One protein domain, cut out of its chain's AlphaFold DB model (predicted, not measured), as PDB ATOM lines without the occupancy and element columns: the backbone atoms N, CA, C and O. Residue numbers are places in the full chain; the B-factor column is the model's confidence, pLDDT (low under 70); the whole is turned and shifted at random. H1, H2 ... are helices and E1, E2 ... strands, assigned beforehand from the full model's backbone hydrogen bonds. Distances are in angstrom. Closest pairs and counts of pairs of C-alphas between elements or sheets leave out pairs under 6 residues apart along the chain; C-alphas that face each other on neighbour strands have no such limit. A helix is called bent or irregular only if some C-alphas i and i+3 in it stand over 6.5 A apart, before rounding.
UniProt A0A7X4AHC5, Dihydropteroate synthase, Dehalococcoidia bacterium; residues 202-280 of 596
ATOM      1  N   ARG A 202     192.770 192.151 287.605       72.62
ATOM      2  CA  ARG A 202     191.677 191.193 287.847       72.62
ATOM      3  C   ARG A 202     191.910 190.435 289.141       72.62
ATOM      4  O   ARG A 202     192.979 189.877 289.334       72.62
ATOM      5  N   THR A 203     190.898 190.350 289.990       66.50
ATOM      6  CA  THR A 203     190.967 189.725 291.317       66.50
ATOM      7  C   THR A 203     189.862 188.690 291.466       66.50
ATOM      8  O   THR A 203     188.685 189.001 291.313       66.50
ATOM      9  N   VAL A 204     190.249 187.442 291.738       66.00
ATOM     10  CA  VAL A 204     189.336 186.287 291.755       66.00
ATOM     11  C   VAL A 204     189.468 185.537 293.087       66.00
ATOM     12  O   VAL A 204     190.599 185.199 293.460       66.00
ATOM     13  N   PRO A 205     188.366 185.245 293.806       59.75
ATOM     14  CA  PRO A 205     188.376 184.304 294.921       59.75
ATOM     15  C   PRO A 205     188.807 182.900 294.443       59.75
ATOM     16  O   PRO A 205     188.272 182.411 293.446       59.75
ATOM     17  N   PRO A 206     189.731 182.198 295.126       53.69
ATOM     18  CA  PRO A 206     190.318 180.940 294.645       53.69
ATOM     19  C   PRO A 206     189.301 179.841 294.310       53.69
ATOM     20  O   PRO A 206     189.563 179.004 293.445       53.69
ATOM     21  N   ALA A 207     188.135 179.863 294.963       50.22
ATOM     22  CA  ALA A 207     187.033 178.936 294.722       50.22
ATOM     23  C   ALA A 207     186.463 179.007 293.290       50.22
ATOM     24  O   ALA A 207     185.971 177.999 292.786       50.22
ATOM     25  N   GLU A 208     186.549 180.155 292.611       49.38
ATOM     26  CA  GLU A 208     185.905 180.368 291.303       49.38
ATOM     27  C   GLU A 208     186.688 179.785 290.114       49.38
ATOM     28  O   GLU A 208     186.130 179.633 289.029       49.38
ATOM     29  N   TRP A 209     187.972 179.440 290.284       43.97
ATOM     30  CA  TRP A 209     188.801 178.956 289.168       43.97
ATOM     31  C   TRP A 209     188.783 177.428 288.984       43.97
ATOM     32  O   TRP A 209     189.214 176.935 287.945       43.97
ATOM     33  N   ALA A 210     188.339 176.662 289.989       38.91
ATOM     34  CA  ALA A 210     188.335 175.187 289.988       38.91
ATOM     35  C   ALA A 210     189.678 174.513 289.592       38.91
ATOM     36  O   ALA A 210     189.700 173.352 289.188       38.91
ATOM     37  N   LEU A 211     190.802 175.235 289.702       37.56
ATOM     38  CA  LEU A 211     192.149 174.782 289.312       37.56
ATOM     39  C   LEU A 211     193.288 175.533 290.042       37.56
ATOM     40  O   LEU A 211     194.452 175.411 289.660       37.56
ATOM     41  N   ALA A 212     192.983 176.331 291.071       42.16
ATOM     42  CA  ALA A 212     194.002 177.040 291.840       42.16
ATOM     43  C   ALA A 212     194.813 176.046 292.693       42.16
ATOM     44  O   ALA A 212     194.312 175.497 293.669       42.16
ATOM     45  N   THR A 213     196.082 175.829 292.337       45.41
ATOM     46  CA  THR A 213     197.023 174.971 293.086       45.41
ATOM     47  C   THR A 213     197.489 175.574 294.417       45.41
ATOM     48  O   THR A 213     198.190 174.911 295.177       45.41
ATOM     49  N   ASP A 214     197.085 176.811 294.708       49.06
ATOM     50  CA  ASP A 214     197.520 177.617 295.849       49.06
ATOM     51  C   ASP A 214     196.408 177.653 296.921       49.06
ATOM     52  O   ASP A 214     195.752 178.674 297.119       49.06
ATOM     53  N   GLY A 215     196.160 176.518 297.584       46.66
ATOM     54  CA  GLY A 215     194.985 176.298 298.453       46.66
ATOM     55  C   GLY A 215     194.858 177.169 299.716       46.66
ATOM     56  O   GLY A 215     193.871 177.033 300.428       46.66
ATOM     57  N   GLU A 216     195.828 178.047 299.984       55.38
ATOM     58  CA  GLU A 216     195.894 178.943 301.155       55.38
ATOM     59  C   GLU A 216     195.751 180.436 300.784       55.38
ATOM     60  O   GLU A 216     195.742 181.303 301.657       55.38
ATOM     61  N   ALA A 217     195.685 180.780 299.491       55.06
ATOM     62  CA  ALA A 217     195.438 182.159 299.072       55.06
ATOM     63  C   ALA A 217     193.958 182.530 299.285       55.06
ATOM     64  O   ALA A 217     193.086 181.683 299.143       55.06
ATOM     65  N   GLU A 218     193.659 183.804 299.553       66.19
ATOM     66  CA  GLU A 218     192.273 184.315 299.583       66.19
ATOM     67  C   GLU A 218     191.880 184.982 298.259       66.19
ATOM     68  O   GLU A 218     190.699 185.134 297.959       66.19
ATOM     69  N   HIS A 219     192.874 185.423 297.483       73.19
ATOM     70  CA  HIS A 219     192.706 186.175 296.248       73.19
ATOM     71  C   HIS A 219     193.791 185.792 295.235       73.19
ATOM     72  O   HIS A 219     194.968 185.645 295.581       73.19
ATOM     73  N   ILE A 220     193.410 185.712 293.962       73.31
ATOM     74  CA  ILE A 220     194.335 185.659 292.826       73.31
ATOM     75  C   ILE A 220     194.218 186.981 292.072       73.31
ATOM     76  O   ILE A 220     193.168 187.262 291.497       73.31
ATOM     77  N   ALA A 221     195.282 187.781 292.088       78.44
ATOM     78  CA  ALA A 221     195.398 189.044 291.371       78.44
ATOM     79  C   ALA A 221     196.204 188.862 290.073       78.44
ATOM     80  O   ALA A 221     197.323 188.348 290.102       78.44
ATOM     81  N   PHE A 222     195.647 189.296 288.948       78.44
ATOM     82  CA  PHE A 222     196.299 189.387 287.643       78.44
ATOM     83  C   PHE A 222     196.540 190.857 287.300       78.44
ATOM     84  O   PHE A 222     195.677 191.679 287.590       78.44
ATOM     85  N   PHE A 223     197.669 191.167 286.668       81.50
ATOM     86  CA  PHE A 223     198.103 192.519 286.311       81.50
ATOM     87  C   PHE A 223     198.608 192.536 284.863       81.50
ATOM     88  O   PHE A 223     199.408 191.668 284.501       81.50
ATOM     89  N   GLY A 224     198.164 193.503 284.055       79.00
ATOM     90  CA  GLY A 224     198.573 193.640 282.647       79.00
ATOM     91  C   GLY A 224     199.758 194.568 282.377       79.00
ATOM     92  O   GLY A 224     200.467 194.378 281.395       79.00
ATOM     93  N   ASP A 225     200.008 195.532 283.261       78.88
ATOM     94  CA  ASP A 225     201.012 196.582 283.065       78.88
ATOM     95  C   ASP A 225     202.150 196.523 284.089       78.88
ATOM     96  O   ASP A 225     202.080 195.812 285.089       78.88
ATOM     97  N   ASP A 226     203.201 197.315 283.845       87.19
ATOM     98  CA  ASP A 226     204.225 197.696 284.835       87.19
ATOM     99  C   ASP A 226     204.887 196.508 285.575       87.19
ATOM    100  O   ASP A 226     205.280 196.584 286.745       87.19
ATOM    101  N   LEU A 227     205.014 195.382 284.865       89.56
ATOM    102  CA  LEU A 227     205.424 194.090 285.423       89.56
ATOM    103  C   LEU A 227     206.818 194.105 286.061       89.56
ATOM    104  O   LEU A 227     207.092 193.300 286.948       89.56
ATOM    105  N   GLU A 228     207.695 195.020 285.645       92.69
ATOM    106  CA  GLU A 228     209.005 195.222 286.269       92.69
ATOM    107  C   GLU A 228     208.859 195.761 287.700       92.69
ATOM    108  O   GLU A 228     209.403 195.179 288.643       92.69
ATOM    109  N   ARG A 229     208.065 196.826 287.901       93.88
ATOM    110  CA  ARG A 229     207.790 197.348 289.248       93.88
ATOM    111  C   ARG A 229     207.000 196.345 290.081       93.88
ATOM    112  O   ARG A 229     207.282 196.227 291.273       93.88
ATOM    113  N   LEU A 230     206.090 195.584 289.463       94.06
ATOM    114  CA  LEU A 230     205.391 194.476 290.116       94.06
ATOM    115  C   LEU A 230     206.365 193.404 290.619       94.06
ATOM    116  O   LEU A 230     206.304 193.053 291.793       94.06
ATOM    117  N   ALA A 231     207.296 192.933 289.785       94.69
ATOM    118  CA  ALA A 231     208.290 191.929 290.166       94.69
ATOM    119  C   ALA A 231     209.223 192.415 291.287       94.69
ATOM    120  O   ALA A 231     209.544 191.661 292.208       94.69
ATOM    121  N   LEU A 232     209.624 193.688 291.252       96.06
ATOM    122  CA  LEU A 232     210.401 194.299 292.330       96.06
ATOM    123  C   LEU A 232     209.588 194.425 293.633       96.06
ATOM    124  O   LEU A 232     210.142 194.230 294.717       96.06
ATOM    125  N   ALA A 233     208.291 194.733 293.541       96.38
ATOM    126  CA  ALA A 233     207.396 194.863 294.688       96.38
ATOM    127  C   ALA A 233     207.066 193.508 295.336       96.38
ATOM    128  O   ALA A 233     207.171 193.365 296.554       96.38
ATOM    129  N   THR A 234     206.732 192.485 294.542       96.12
ATOM    130  CA  THR A 234     206.465 191.134 295.055       96.12
ATOM    131  C   THR A 234     207.720 190.524 295.676       96.12
ATOM    132  O   THR A 234     207.646 190.000 296.788       96.12
ATOM    133  N   SER A 235     208.885 190.689 295.037       96.06
ATOM    134  CA  SER A 235     210.187 190.267 295.573       96.06
ATOM    135  C   SER A 235     210.491 190.912 296.933       96.06
ATOM    136  O   SER A 235     210.813 190.209 297.892       96.06
ATOM    137  N   ALA A 236     210.286 192.229 297.070       96.12
ATOM    138  CA  ALA A 236     210.495 192.950 298.332       96.12
ATOM    139  C   ALA A 236     209.571 192.492 299.481       96.12
ATOM    140  O   ALA A 236     209.905 192.678 300.652       96.12
ATOM    141  N   LEU A 237     208.420 191.893 299.162       95.62
ATOM    142  CA  LEU A 237     207.443 191.395 300.134       95.62
ATOM    143  C   LEU A 237     207.513 189.876 300.367       95.62
ATOM    144  O   LEU A 237     206.837 189.391 301.278       95.62
ATOM    145  N   GLY A 238     208.309 189.146 299.578       93.81
ATOM    146  CA  GLY A 238     208.360 187.680 299.578       93.81
ATOM    147  C   GLY A 238     207.150 187.008 298.916       93.81
ATOM    148  O   GLY A 238     206.858 185.854 299.221       93.81
ATOM    149  N   LEU A 239     206.426 187.719 298.046       91.88
ATOM    150  CA  LEU A 239     205.239 187.210 297.353       91.88
ATOM    151  C   LEU A 239     205.612 186.504 296.044       91.88
ATOM    152  O   LEU A 239     206.461 186.971 295.284       91.88
ATOM    153  N   GLY A 240     204.929 185.396 295.755       89.38
ATOM    154  CA  GLY A 240     205.062 184.693 294.483       89.38
ATOM    155  C   GLY A 240     204.458 185.494 293.328       89.38
ATOM    156  O   GLY A 240     203.319 185.949 293.413       89.38
ATOM    157  N   LEU A 241     205.211 185.620 292.234       91.81
ATOM    158  CA  LEU A 241     204.755 186.188 290.966       91.81
ATOM    159  C   LEU A 241     205.001 185.173 289.846       91.81
ATOM    160  O   LEU A 241     206.125 184.718 289.652       91.81
ATOM    161  N   THR A 242     203.956 184.834 289.095       89.06
ATOM    162  CA  THR A 242     204.073 184.109 287.819       89.06
ATOM    163  C   THR A 242     203.867 185.107 286.688       89.06
ATOM    164  O   THR A 242     202.858 185.800 286.705       89.06
ATOM    165  N   VAL A 243     204.767 185.185 285.707       86.50
ATOM    166  CA  VAL A 243     204.560 186.013 284.505       86.50
ATOM    167  C   VAL A 243     204.397 185.106 283.291       86.50
ATOM    168  O   VAL A 243     205.259 184.268 283.030       86.50
ATOM    169  N   ALA A 244     203.302 185.273 282.553       81.62
ATOM    170  CA  ALA A 244     203.018 184.554 281.314       81.62
ATOM    171  C   ALA A 244     202.283 185.482 280.340       81.62
ATOM    172  O   ALA A 244     201.378 186.194 280.752       81.62
ATOM    173  N   GLU A 245     202.683 185.486 279.064       81.69
ATOM    174  CA  GLU A 245     201.990 186.213 277.978       81.69
ATOM    175  C   GLU A 245     201.720 187.709 278.261       81.69
ATOM    176  O   GLU A 245     200.723 188.265 277.823       81.69
ATOM    177  N   GLY A 246     202.614 188.381 278.999       79.75
ATOM    178  CA  GLY A 246     202.431 189.789 279.385       79.75
ATOM    179  C   GLY A 246     201.473 190.011 280.562       79.75
ATOM    180  O   GLY A 246     201.171 191.148 280.887       79.75
ATOM    181  N   THR A 247     201.034 188.949 281.240       83.00
ATOM    182  CA  THR A 247     200.240 189.010 282.475       83.00
ATOM    183  C   THR A 247     201.073 188.570 283.679       83.00
ATOM    184  O   THR A 247     201.659 187.484 283.672       83.00
ATOM    185  N   GLY A 248     201.094 189.367 284.747       85.44
ATOM    186  CA  GLY A 248     201.603 188.964 286.061       85.44
ATOM    187  C   GLY A 248     200.488 188.403 286.948       85.44
ATOM    188  O   GLY A 248     199.455 189.043 287.084       85.44
ATOM    189  N   ARG A 249     200.682 187.240 287.580       88.12
ATOM    190  CA  ARG A 249     199.754 186.614 288.543       88.12
ATOM    191  C   ARG A 249     200.380 186.531 289.936       88.12
ATOM    192  O   ARG A 249     201.434 185.913 290.094       88.12
ATOM    193  N   VAL A 250     199.682 187.058 290.938       87.31
ATOM    194  CA  VAL A 250     200.006 186.965 292.369       87.31
ATOM    195  C   VAL A 250     198.855 186.263 293.093       87.31
ATOM    196  O   VAL A 250     197.707 186.676 292.968       87.31
ATOM    197  N   ALA A 251     199.149 185.215 293.863       86.00
ATOM    198  CA  ALA A 251     198.189 184.578 294.768       86.00
ATOM    199  C   ALA A 251     198.536 184.977 296.210       86.00
ATOM    200  O   ALA A 251     199.674 184.777 296.640       86.00
ATOM    201  N   ALA A 252     197.602 185.607 296.928       85.25
ATOM    202  CA  ALA A 252     197.878 186.253 298.214       85.25
ATOM    203  C   ALA A 252     196.618 186.418 299.089       85.25
ATOM    204  O   ALA A 252     195.487 186.243 298.630       85.25
ATOM    205  N   SER A 253     196.814 186.777 300.361       84.56
ATOM    206  CA  SER A 253     195.736 187.260 301.238       84.56
ATOM    207  C   SER A 253     195.325 188.693 300.869       84.56
ATOM    208  O   SER A 253     196.116 189.439 300.281       84.56
ATOM    209  N   ALA A 254     194.129 189.136 301.270       83.75
ATOM    210  CA  ALA A 254     193.718 190.537 301.098       83.75
ATOM    211  C   ALA A 254     194.692 191.509 301.798       83.75
ATOM    212  O   ALA A 254     195.015 192.581 301.277       83.75
ATOM    213  N   ARG A 255     195.230 191.100 302.956       89.00
ATOM    214  CA  ARG A 255     196.243 191.847 303.716       89.00
ATOM    215  C   ARG A 255     197.552 192.002 302.940       89.00
ATOM    216  O   ARG A 255     198.151 193.077 302.964       89.00
ATOM    217  N   ASP A 256     198.006 190.949 302.270       92.25
ATOM    218  CA  ASP A 256     199.251 190.970 301.503       92.25
ATOM    219  C   ASP A 256     199.104 191.702 300.169       92.25
ATOM    220  O   ASP A 256     200.030 192.407 299.771       92.25
ATOM    221  N   LEU A 257     197.925 191.657 299.539       91.69
ATOM    222  CA  LEU A 257     197.598 192.561 298.433       91.69
ATOM    223  C   LEU A 257     197.590 194.033 298.886       91.69
ATOM    224  O   LEU A 257     198.069 194.894 298.153       91.69
ATOM    225  N   GLY A 258     197.147 194.332 300.113       93.00
ATOM    226  CA  GLY A 258     197.260 195.676 300.699       93.00
ATOM    227  C   GLY A 258     198.712 196.123 300.909       93.00
ATOM    228  O   GLY A 258     199.067 197.262 300.603       93.00
ATOM    229  N   ARG A 259     199.588 195.212 301.360       96.00
ATOM    230  CA  ARG A 259     201.042 195.457 301.426       96.00
ATOM    231  C   ARG A 259     201.636 195.684 300.033       96.00
ATOM    232  O   ARG A 259     202.476 196.567 299.880       96.00
ATOM    233  N   LEU A 260     201.190 194.923 299.033       95.94
ATOM    234  CA  LEU A 260     201.612 195.064 297.640       95.94
ATOM    235  C   LEU A 260     201.186 196.414 297.049       95.94
ATOM    236  O   LEU A 260     202.008 197.060 296.411       95.94
ATOM    237  N   ALA A 261     199.965 196.886 297.319       95.25
ATOM    238  CA  ALA A 261     199.501 198.207 296.891       95.25
ATOM    239  C   ALA A 261     200.400 199.333 297.429       95.25
ATOM    240  O   ALA A 261     200.888 200.152 296.654       95.25
ATOM    241  N   ALA A 262     200.700 199.317 298.733       96.56
ATOM    242  CA  ALA A 262     201.609 200.286 299.346       96.56
ATOM    243  C   ALA A 262     203.044 200.180 298.789       96.56
ATOM    244  O   ALA A 262     203.718 201.188 298.592       96.56
ATOM    245  N   GLU A 263     203.531 198.972 298.497       97.50
ATOM    246  CA  GLU A 263     204.860 198.773 297.907       97.50
ATOM    247  C   GLU A 263     204.957 199.297 296.467       97.50
ATOM    248  O   GLU A 263     205.955 199.919 296.098       97.50
ATOM    249  N   LEU A 264     203.911 199.078 295.669       96.31
ATOM    250  CA  LEU A 264     203.762 199.618 294.318       96.31
ATOM    251  C   LEU A 264     203.676 201.154 294.346       96.31
ATOM    252  O   LEU A 264     204.306 201.815 293.517       96.31
ATOM    253  N   GLU A 265     202.982 201.732 295.332       96.44
ATOM    254  CA  GLU A 265     202.876 203.184 295.530       96.44
ATOM    255  C   GLU A 265     204.246 203.806 295.839       96.44
ATOM    256  O   GLU A 265     204.666 204.744 295.159       96.44
ATOM    257  N   ARG A 266     205.018 203.215 296.767       97.25
ATOM    258  CA  ARG A 266     206.406 203.636 297.067       97.25
ATOM    259  C   ARG A 266     207.340 203.584 295.851       97.25
ATOM    260  O   ARG A 266     208.402 204.202 295.882       97.25
ATOM    261  N   ARG A 267     206.977 202.828 294.810       96.12
ATOM    262  CA  ARG A 267     207.733 202.658 293.557       96.12
ATOM    263  C   ARG A 267     207.197 203.512 292.403       96.12
ATOM    264  O   ARG A 267     207.765 203.457 291.312       96.12
ATOM    265  N   GLY A 268     206.137 204.292 292.628       94.75
ATOM    266  CA  GLY A 268     205.487 205.102 291.597       94.75
ATOM    267  C   GLY A 268     204.838 204.265 290.491       94.75
ATOM    268  O   GLY A 268     204.875 204.664 289.331       94.75
ATOM    269  N   SER A 269     204.313 203.083 290.831       93.62
ATOM    270  CA  SER A 269     203.661 202.189 289.872       93.62
ATOM    271  C   SER A 269     202.215 202.598 289.586       93.62
ATOM    272  O   SER A 269     201.454 202.907 290.507       93.62
ATOM    273  N   SER A 270     201.806 202.512 288.317       89.25
ATOM    274  CA  SER A 270     200.415 202.735 287.886       89.25
ATOM    275  C   SER A 270     199.431 201.695 288.439       89.25
ATOM    276  O   SER A 270     198.232 201.957 288.496       89.25
ATOM    277  N   LEU A 271     199.928 200.541 288.900       90.06
ATOM    278  CA  LEU A 271     199.127 199.464 289.488       90.06
ATOM    279  C   LEU A 271     198.661 199.760 290.924       90.06
ATOM    280  O   LEU A 271     197.736 199.108 291.411       90.06
ATOM    281  N   ALA A 272     199.282 200.717 291.626       92.00
ATOM    282  CA  ALA A 272     198.966 200.965 293.032       92.00
ATOM    283  C   ALA A 272     197.553 201.543 293.253       92.00
ATOM    284  O   ALA A 272     196.812 200.954 294.044       92.00
ATOM    285  N   PRO A 273     197.109 202.609 292.547       89.75
ATOM    286  CA  PRO A 273     195.750 203.130 292.704       89.75
ATOM    287  C   PRO A 273     194.625 202.118 292.408       89.75
ATOM    288  O   PRO A 273     193.732 202.005 293.248       89.75
ATOM    289  N   PRO A 274     194.610 201.352 291.292       87.88
ATOM    290  CA  PRO A 274     193.537 200.389 291.041       87.88
ATOM    291  C   PRO A 274     193.524 199.241 292.060       87.88
ATOM    292  O   PRO A 274     192.440 198.816 292.459       87.88
ATOM    293  N   LEU A 275     194.688 198.786 292.548       89.81
ATOM    294  CA  LEU A 275     194.760 197.769 293.603       89.81
ATOM    295  C   LEU A 275     194.259 198.300 294.951       89.81
ATOM    296  O   LEU A 275     193.457 197.635 295.606       89.81
ATOM    297  N   ALA A 276     194.656 199.513 295.339       90.62
ATOM    298  CA  ALA A 276     194.155 200.161 296.550       90.62
ATOM    299  C   ALA A 276     192.628 200.358 296.499       90.62
ATOM    300  O   ALA A 276     191.936 200.014 297.455       90.62
ATOM    301  N   ARG A 277     192.091 200.832 295.364       88.94
ATOM    302  CA  ARG A 277     190.642 201.015 295.150       88.94
ATOM    303  C   ARG A 277     189.868 199.698 295.139       88.94
ATOM    304  O   ARG A 277     188.781 199.643 295.701       88.94
ATOM    305  N   TYR A 278     190.426 198.626 294.573       86.69
ATOM    306  CA  TYR A 278     189.796 197.304 294.634       86.69
ATOM    307  C   TYR A 278     189.653 196.795 296.083       86.69
ATOM    308  O   TYR A 278     188.605 196.258 296.458       86.69
ATOM    309  N   LEU A 279     190.710 196.967 296.889       86.06
ATOM    310  CA  LEU A 279     190.796 196.490 298.275       86.06
ATOM    311  C   LEU A 279     190.019 197.360 299.277       86.06
ATOM    312  O   LEU A 279     189.652 196.866 300.342       86.06
ATOM    313  N   ALA A 280     189.772 198.630 298.951       84.25
ATOM    314  CA  ALA A 280     189.001 199.569 299.760       84.25
ATOM    315  C   ALA A 280     187.585 199.751 299.168       84.25
ATOM    316  O   ALA A 280     187.375 200.672 298.375       84.25
TER     317      ALA A 280
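This is residues 202 to 280 of the 596 residues of the protein "Dihydropteroate synthase" of Dehalococcoidia bacterium (UniProt A0A7X4AHC5). This is a small four-stranded sheet with two helices, H2 and H3, packed over one face, and a third helix, H4, that folds back beside H3 and only grazes the sheet near the edge strand E1. The short H1 lies far from the middle, at one end of the longest axis, with the loop that leads on to E2. The printed part has 79 residues, with four named helices and four named strands in the order E1 H1 E2 H2 E3 E4 H3 H4; the sheet runs E1 E2 E4 E3, antiparallel throughout. The class is mixed, helices and strands. The whole is compact, with a radius of gyration of the C-alphas of 11.5 A and spans of 34 by 28 by 20 A.

Find C-alpha 202 at (191.677, 191.193, 287.847), where E1, residues 202 to 204, begins. H1 follows at residues 206 to 209; it is neither bent nor irregular, but only just: C-alphas 206 and 209 are 6.0 A apart. Next come E2, residues 219 to 223, 13.0 A long, and H2, residues 227 to 237, 15.1 A. E3 is residues 242 to 244, and E4, residues 247 to 252, covers 16.2 A. H3, residues 254 to 266, starts at C-alpha 254 (193.718, 190.537, 301.098) and runs 18.7 A. H4, residues 272 to 279, runs 10.7 A to C-alpha 279 at (190.796, 196.490, 298.275).

Begin at the sheet's edge strand E1: N 202 and O 222 of E2 are 2.9 A apart, within hydrogen-bond range. Between E2 and E4 look at N 221 and O 250, 2.8 A. E3 and E4 form a hairpin, with N 247 and O 244 at 2.8 A. E2, H2 and E3 make a split strand-helix-strand unit, two strands running the same way with E4 between them, and its crossover is right-handed. H2 is over E4 at a height over the sheet of 10.1 A. H3 is on the same face, also over E4. H2 and H3 touch at a steep tilt of 61 degrees, opposite ways, closest at the C-alphas of Ala 233 and Glu 263, 5.7 A; H3 does so with residues 259 to 264 alone. H3 and H4 form a helical hairpin at a shallow tilt of 19 degrees, closest at the C-alphas of Ala 261 and Ala 272, 4.8 A. H1 only grazes the sheet. In H2, H3 and H4 every O i to N i+4 pair is within hydrogen-bond range; H1 is too short for one.

The C-alphas farthest apart, those of Ala 210 and Gly 268, are 34.5 A from each other. The printed part has no cut and no long link. Mean pLDDT of the printed part is 81.5; residues 203 to 218 are under 70.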